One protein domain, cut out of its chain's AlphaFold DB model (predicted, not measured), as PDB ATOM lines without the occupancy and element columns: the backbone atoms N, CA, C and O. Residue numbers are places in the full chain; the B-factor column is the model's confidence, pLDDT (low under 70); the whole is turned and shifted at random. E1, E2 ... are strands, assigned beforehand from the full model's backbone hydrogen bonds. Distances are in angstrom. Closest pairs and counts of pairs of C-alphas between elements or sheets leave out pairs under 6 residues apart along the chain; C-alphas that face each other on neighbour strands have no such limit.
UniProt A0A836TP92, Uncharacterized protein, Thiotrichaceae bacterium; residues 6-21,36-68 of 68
ATOM      1  N   VAL A   6     -18.419  -0.568  20.280       87.31
ATOM      2  CA  VAL A   6     -18.284  -0.033  18.920       87.31
ATOM      3  C   VAL A   6     -17.354   1.177  18.967       87.31
ATOM      4  O   VAL A   6     -17.638   2.151  19.663       87.31
ATOM      5  N   VAL A   7     -16.241   1.101  18.245       86.88
ATOM      6  CA  VAL A   7     -15.212   2.143  18.180       86.88
ATOM      7  C   VAL A   7     -15.070   2.653  16.751       86.88
ATOM      8  O   VAL A   7     -15.391   1.958  15.785       86.88
ATOM      9  N   ASP A   8     -14.578   3.883  16.619       86.69
ATOM     10  CA  ASP A   8     -14.244   4.445  15.311       86.69
ATOM     11  C   ASP A   8     -13.064   3.695  14.673       86.69
ATOM     12  O   ASP A   8     -12.310   2.993  15.364       86.69
ATOM     13  N   ALA A   9     -12.877   3.869  13.364       82.62
ATOM     14  CA  ALA A   9     -11.752   3.287  12.653       82.62
ATOM     15  C   ALA A   9     -10.433   3.670  13.341       82.62
ATOM     16  O   ALA A   9     -10.287   4.759  13.900       82.62
ATOM     17  N   ALA A  10      -9.467   2.748  13.340       80.62
ATOM     18  CA  ALA A  10      -8.159   3.009  13.929       80.62
ATOM     19  C   ALA A  10      -7.502   4.203  13.221       80.62
ATOM     20  O   ALA A  10      -7.124   4.116  12.050       80.62
ATOM     21  N   ASP A  11      -7.370   5.303  13.948       79.75
ATOM     22  CA  ASP A  11      -6.854   6.562  13.450       79.75
ATOM     23  C   ASP A  11      -5.319   6.525  13.549       79.75
ATOM     24  O   ASP A  11      -4.780   6.307  14.640       79.75
ATOM     25  N   PRO A  12      -4.573   6.695  12.442       75.50
ATOM     26  CA  PRO A  12      -3.113   6.602  12.460       75.50
ATOM     27  C   PRO A  12      -2.455   7.735  13.259       75.50
ATOM     28  O   PRO A  12      -1.279   7.629  13.608       75.50
ATOM     29  N   ALA A  13      -3.191   8.815  13.543       85.06
ATOM     30  CA  ALA A  13      -2.740   9.901  14.406       85.06
ATOM     31  C   ALA A  13      -2.890   9.587  15.906       85.06
ATOM     32  O   ALA A  13      -2.331  10.309  16.731       85.06
ATOM     33  N   LYS A  14      -3.633   8.532  16.259       87.12
ATOM     34  CA  LYS A  14      -3.959   8.162  17.638       87.12
ATOM     35  C   LYS A  14      -3.211   6.917  18.087       87.12
ATOM     36  O   LYS A  14      -2.761   6.095  17.284       87.12
ATOM     37  N   LYS A  15      -3.108   6.729  19.402       84.56
ATOM     38  CA  LYS A  15      -2.478   5.533  19.962       84.56
ATOM     39  C   LYS A  15      -3.413   4.330  19.826       84.56
ATOM     40  O   LYS A  15      -4.342   4.160  20.611       84.56
ATOM     41  N   THR A  16      -3.134   3.481  18.842       86.88
ATOM     42  CA  THR A  16      -3.810   2.192  18.662       86.88
ATOM     43  C   THR A  16      -2.791   1.058  18.725       86.88
ATOM     44  O   THR A  16      -1.805   1.049  17.987       86.88
ATOM     45  N   SER A  17      -3.013   0.109  19.635       85.81
ATOM     46  CA  SER A  17      -2.222  -1.109  19.777       85.81
ATOM     47  C   SER A  17      -2.183  -1.890  18.468       85.81
ATOM     48  O   SER A  17      -3.066  -1.796  17.612       85.81
ATOM     49  N   ARG A  18      -1.139  -2.703  18.311       83.00
ATOM     50  CA  ARG A  18      -0.956  -3.504  17.105       83.00
ATOM     51  C   ARG A  18      -2.140  -4.454  16.917       83.00
ATOM     52  O   ARG A  18      -2.421  -5.263  17.798       83.00
ATOM     53  N   ARG A  19      -2.785  -4.368  15.754       85.25
ATOM     54  CA  ARG A  19      -3.794  -5.328  15.300       85.25
ATOM     55  C   ARG A  19      -3.091  -6.531  14.684       85.25
ATOM     56  O   ARG A  19      -2.283  -6.374  13.768       85.25
ATOM     57  N   THR A  20      -3.377  -7.702  15.216       75.31
ATOM     58  CA  THR A  20      -2.980  -8.996  14.679       75.31
ATOM     59  C   THR A  20      -4.216  -9.587  14.005       75.31
ATOM     60  O   THR A  20      -5.305  -9.572  14.578       75.31
ATOM     61  N   GLY A  21      -4.058 -10.042  12.758       67.50
ATOM     62  CA  GLY A  21      -5.121 -10.760  12.047       67.50
ATOM     63  C   GLY A  21      -5.478 -12.079  12.748       67.50
ATOM     64  O   GLY A  21      -4.873 -12.387  13.776       67.50
ATOM     65  N   ILE A  36      -1.246  -6.644  29.832       76.75
ATOM     66  CA  ILE A  36      -0.928  -5.456  29.048       76.75
ATOM     67  C   ILE A  36      -2.249  -4.951  28.473       76.75
ATOM     68  O   ILE A  36      -2.879  -5.637  27.665       76.75
ATOM     69  N   ALA A  37      -2.652  -3.755  28.895       85.56
ATOM     70  CA  ALA A  37      -3.800  -3.062  28.331       85.56
ATOM     71  C   ALA A  37      -3.577  -2.763  26.837       85.56
ATOM     72  O   ALA A  37      -2.465  -2.432  26.407       85.56
ATOM     73  N   CYS A  38      -4.634  -2.876  26.041       88.31
ATOM     74  CA  CYS A  38      -4.636  -2.447  24.651       88.31
ATOM     75  C   CYS A  38      -5.078  -0.992  24.558       88.31
ATOM     76  O   CYS A  38      -5.885  -0.526  25.348       88.31
ATOM     77  N   PHE A  39      -4.577  -0.276  23.561       89.06
ATOM     78  CA  PHE A  39      -5.054   1.068  23.258       89.06
ATOM     79  C   PHE A  39      -5.827   1.045  21.943       89.06
ATOM     80  O   PHE A  39      -5.383   0.406  20.990       89.06
ATOM     81  N   TRP A  40      -6.965   1.720  21.859       89.31
ATOM     82  CA  TRP A  40      -7.667   1.972  20.605       89.31
ATOM     83  C   TRP A  40      -8.029   3.445  20.538       89.31
ATOM     84  O   TRP A  40      -8.813   3.923  21.346       89.31
ATOM     85  N   ASN A  41      -7.476   4.181  19.576       89.50
ATOM     86  CA  ASN A  41      -7.748   5.609  19.421       89.50
ATOM     87  C   ASN A  41      -7.533   6.439  20.709       89.50
ATOM     88  O   ASN A  41      -8.372   7.273  21.041       89.50
ATOM     89  N   ASP A  42      -6.422   6.203  21.419       87.12
ATOM     90  CA  ASP A  42      -6.092   6.791  22.736       87.12
ATOM     91  C   ASP A  42      -6.975   6.332  23.909       87.12
ATOM     92  O   ASP A  42      -6.700   6.688  25.055       87.12
ATOM     93  N   GLU A  43      -7.984   5.496  23.663       88.62
ATOM     94  CA  GLU A  43      -8.770   4.849  24.711       88.62
ATOM     95  C   GLU A  43      -8.059   3.571  25.183       88.62
ATOM     96  O   GLU A  43      -7.527   2.806  24.379       88.62
ATOM     97  N   GLU A  44      -7.992   3.369  26.499       89.69
ATOM     98  CA  GLU A  44      -7.365   2.204  27.126       89.69
ATOM     99  C   GLU A  44      -8.403   1.101  27.359       89.69
ATOM    100  O   GLU A  44      -9.494   1.351  27.870       89.69
ATOM    101  N   PHE A  45      -8.034  -0.126  27.005       87.81
ATOM    102  CA  PHE A  45      -8.855  -1.324  27.080       87.81
ATOM    103  C   PHE A  45      -8.119  -2.412  27.846       87.81
ATOM    104  O   PHE A  45      -6.940  -2.681  27.607       87.81
ATOM    105  N   ALA A  46      -8.827  -3.067  28.758       86.94
ATOM    106  CA  ALA A  46      -8.277  -4.184  29.505       86.94
ATOM    107  C   ALA A  46      -8.140  -5.434  28.621       86.94
ATOM    108  O   ALA A  46      -8.807  -5.580  27.595       86.94
ATOM    109  N   SER A  47      -7.290  -6.371  29.042       84.19
ATOM    110  CA  SER A  47      -7.232  -7.688  28.403       84.19
ATOM    111  C   SER A  47      -8.593  -8.383  28.521       84.19
ATOM    112  O   SER A  47      -9.178  -8.429  29.601       84.19
ATOM    113  N   GLY A  48      -9.093  -8.926  27.412       83.50
ATOM    114  CA  GLY A  48     -10.427  -9.523  27.299       83.50
ATOM    115  C   GLY A  48     -11.536  -8.551  26.884       83.50
ATOM    116  O   GLY A  48     -12.656  -8.997  26.631       83.50
ATOM    117  N   ASP A  49     -11.248  -7.250  26.782       88.75
ATOM    118  CA  ASP A  49     -12.194  -6.281  26.227       88.75
ATOM    119  C   ASP A  49     -12.316  -6.454  24.706       88.75
ATOM    120  O   ASP A  49     -11.359  -6.853  24.033       88.75
ATOM    121  N   ARG A  50     -13.500  -6.185  24.154       89.56
ATOM    122  CA  ARG A  50     -13.801  -6.424  22.739       89.56
ATOM    123  C   ARG A  50     -14.291  -5.154  22.094       89.56
ATOM    124  O   ARG A  50     -15.251  -4.550  22.564       89.56
ATOM    125  N   VAL A  51     -13.690  -4.811  20.966       89.50
ATOM    126  CA  VAL A  51     -14.073  -3.645  20.183       89.50
ATOM    127  C   VAL A  51     -14.509  -4.047  18.786       89.50
ATOM    128  O   VAL A  51     -13.940  -4.951  18.183       89.50
ATOM    129  N   SER A  52     -15.524  -3.376  18.255       89.56
ATOM    130  CA  SER A  52     -15.924  -3.515  16.860       89.56
ATOM    131  C   SER A  52     -15.547  -2.256  16.100       89.56
ATOM    132  O   SER A  52     -15.992  -1.166  16.452       89.56
ATOM    133  N   SER A  53     -14.730  -2.416  15.064       87.75
ATOM    134  CA  SER A  53     -14.307  -1.343  14.170       87.75
ATOM    135  C   SER A  53     -14.532  -1.776  12.736       87.75
ATOM    136  O   SER A  53     -14.045  -2.827  12.328       87.75
ATOM    137  N   ASP A  54     -15.192  -0.929  11.949       83.56
ATOM    138  CA  ASP A  54     -15.369  -1.135  10.502       83.56
ATOM    139  C   ASP A  54     -15.981  -2.513  10.148       83.56
ATOM    140  O   ASP A  54     -15.620  -3.161   9.171       83.56
ATOM    141  N   GLY A  55     -16.885  -3.012  11.000       83.25
ATOM    142  CA  GLY A  55     -17.537  -4.317  10.823       83.25
ATOM    143  C   GLY A  55     -16.685  -5.533  11.207       83.25
ATOM    144  O   GLY A  55     -17.138  -6.663  11.037       83.25
ATOM    145  N   LYS A  56     -15.482  -5.323  11.749       86.81
ATOM    146  CA  LYS A  56     -14.613  -6.371  12.295       86.81
ATOM    147  C   LYS A  56     -14.573  -6.294  13.813       86.81
ATOM    148  O   LYS A  56     -14.611  -5.200  14.375       86.81
ATOM    149  N   THR A  57     -14.498  -7.444  14.473       88.75
ATOM    150  CA  THR A  57     -14.391  -7.514  15.933       88.75
ATOM    151  C   THR A  57     -12.957  -7.829  16.311       88.75
ATOM    152  O   THR A  57     -12.320  -8.691  15.714       88.75
ATOM    153  N   TYR A  58     -12.450  -7.116  17.306       88.69
ATOM    154  CA  TYR A  58     -11.122  -7.297  17.852       88.69
ATOM    155  C   TYR A  58     -11.219  -7.527  19.354       88.69
ATOM    156  O   TYR A  58     -11.892  -6.779  20.058       88.69
ATOM    157  N   GLU A  59     -10.524  -8.535  19.859       88.12
ATOM    158  CA  GLU A  59     -10.370  -8.799  21.285       88.12
ATOM    159  C   GLU A  59      -8.983  -8.348  21.745       88.12
ATOM    160  O   GLU A  59      -7.972  -8.650  21.107       88.12
ATOM    161  N   CYS A  60      -8.921  -7.604  22.847       87.25
ATOM    162  CA  CYS A  60      -7.656  -7.236  23.457       87.25
ATOM    163  C   CYS A  60      -7.023  -8.469  24.099       87.25
ATOM    164  O   CYS A  60      -7.536  -9.012  25.077       87.25
ATOM    165  N   SER A  61      -5.872  -8.881  23.581       84.06
ATOM    166  CA  SER A  61      -5.087  -9.979  24.120       84.06
ATOM    167  C   SER A  61      -3.625  -9.571  24.204       84.06
ATOM    168  O   SER A  61      -2.981  -9.260  23.201       84.06
ATOM    169  N   THR A  62      -3.074  -9.580  25.417       80.75
ATOM    170  CA  THR A  62      -1.637  -9.353  25.659       80.75
ATOM    171  C   THR A  62      -1.109  -8.018  25.088       80.75
ATOM    172  O   THR A  62       0.020  -7.935  24.604       80.75
ATOM    173  N   GLY A  63      -1.919  -6.951  25.119       80.88
ATOM    174  CA  GLY A  63      -1.562  -5.628  24.584       80.88
ATOM    175  C   GLY A  63      -1.717  -5.472  23.069       80.88
ATOM    176  O   GLY A  63      -1.316  -4.445  22.509       80.88
ATOM    177  N   GLN A  64      -2.287  -6.472  22.397       84.69
ATOM    178  CA  GLN A  64      -2.557  -6.480  20.964       84.69
ATOM    179  C   GLN A  64      -4.037  -6.754  20.691       84.69
ATOM    180  O   GLN A  64      -4.714  -7.422  21.462       84.69
ATOM    181  N   TRP A  65      -4.532  -6.247  19.569       88.06
ATOM    182  CA  TRP A  65      -5.904  -6.473  19.123       88.06
ATOM    183  C   TRP A  65      -5.951  -7.692  18.213       88.06
ATOM    184  O   TRP A  65      -5.353  -7.662  17.141       88.06
ATOM    185  N   VAL A  66      -6.635  -8.750  18.628       86.31
ATOM    186  CA  VAL A  66      -6.776  -9.998  17.872       86.31
ATOM    187  C   VAL A  66      -8.130 -10.005  17.181       86.31
ATOM    188  O   VAL A  66      -9.149  -9.885  17.849       86.31
ATOM    189  N   GLU A  67      -8.147 -10.113  15.854       87.75
ATOM    190  CA  GLU A  67      -9.400 -10.239  15.096       87.75
ATOM    191  C   GLU A  67     -10.096 -11.570  15.440       87.75
ATOM    192  O   GLU A  67      -9.468 -12.627  15.328       87.75
ATOM    193  N   VAL A  68     -11.362 -11.501  15.871       83.19
ATOM    194  CA  VAL A  68     -12.216 -12.650  16.249       83.19
ATOM    195  C   VAL A  68     -13.477 -12.740  15.403       83.19
ATOM    196  O   VAL A  68     -13.995 -11.679  14.977       83.19
TER     197      VAL A  68
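What this domain is: This is residues 6 to 21 and 36 to 68 of the 68 residues of an uncharacterized protein of Thiotrichaceae bacterium (UniProt A0A836TP92). Two small sheets make a loose V: the hairpin E1 and E2 is one arm, the antiparallel meander E3, E4 and E5 is the other, and they come together where Cys 38 nears the E4 to E5 turn. The unnamed residues 6 to 21 loop round the open side, and residues 19 to 20 end up paired with E5. The 49 printed residues hold five named strands, E1 to E5 in chain order, and no named helix; the class is all strand, though just 20 residues are in named elements. The whole is compact, with a radius of gyration of the C-alphas of 9.2 A, and rounded, spanning 22 by 20 by 17 A.

Where its parts are: Residues 6 to 21 come first, from C-alpha 6 at (-18.284, -0.033, 18.920). After the cut, E1 is residues 38 to 40, beginning at C-alpha 38 (-4.636, -2.447, 24.651), and E2 is residues 43 to 45. E3, residues 50 to 53, is 10.0 A long; E4, residues 56 to 61, is 15.6 A; E5, residues 64 to 67, is 9.8 A and ends at C-alpha 67 (-9.400, -10.239, 15.096).

How they stand to each other: In the meander, each strand the antiparallel neighbour of the one before, E4 is the inner strand. N 51 and O 58 join E3 to E4 within hydrogen-bond range at 2.8 A, and N 59 and O 66 join E4 to E5 at 2.8 A. Residues 19 to 20 pair in parallel with residues 65 to 66 of E5. In the antiparallel hairpin of E1 and E2, N 38 and O 45 are 2.8 A apart. The closest C-alphas of E1 and E4 are those of Cys 38 and Cys 60, 5.8 A. E1 and E3 are apart.

The domain as a whole: The farthest C-alphas, of Ile 36 and Gly 55, are 24.7 A apart. Residues 22 to 35 are not printed, leaving 18.3 A between C-alphas 21 and 36. The four links between named strands are tight. Mean pLDDT of the printed part is 85.2; residue 21 is under 70.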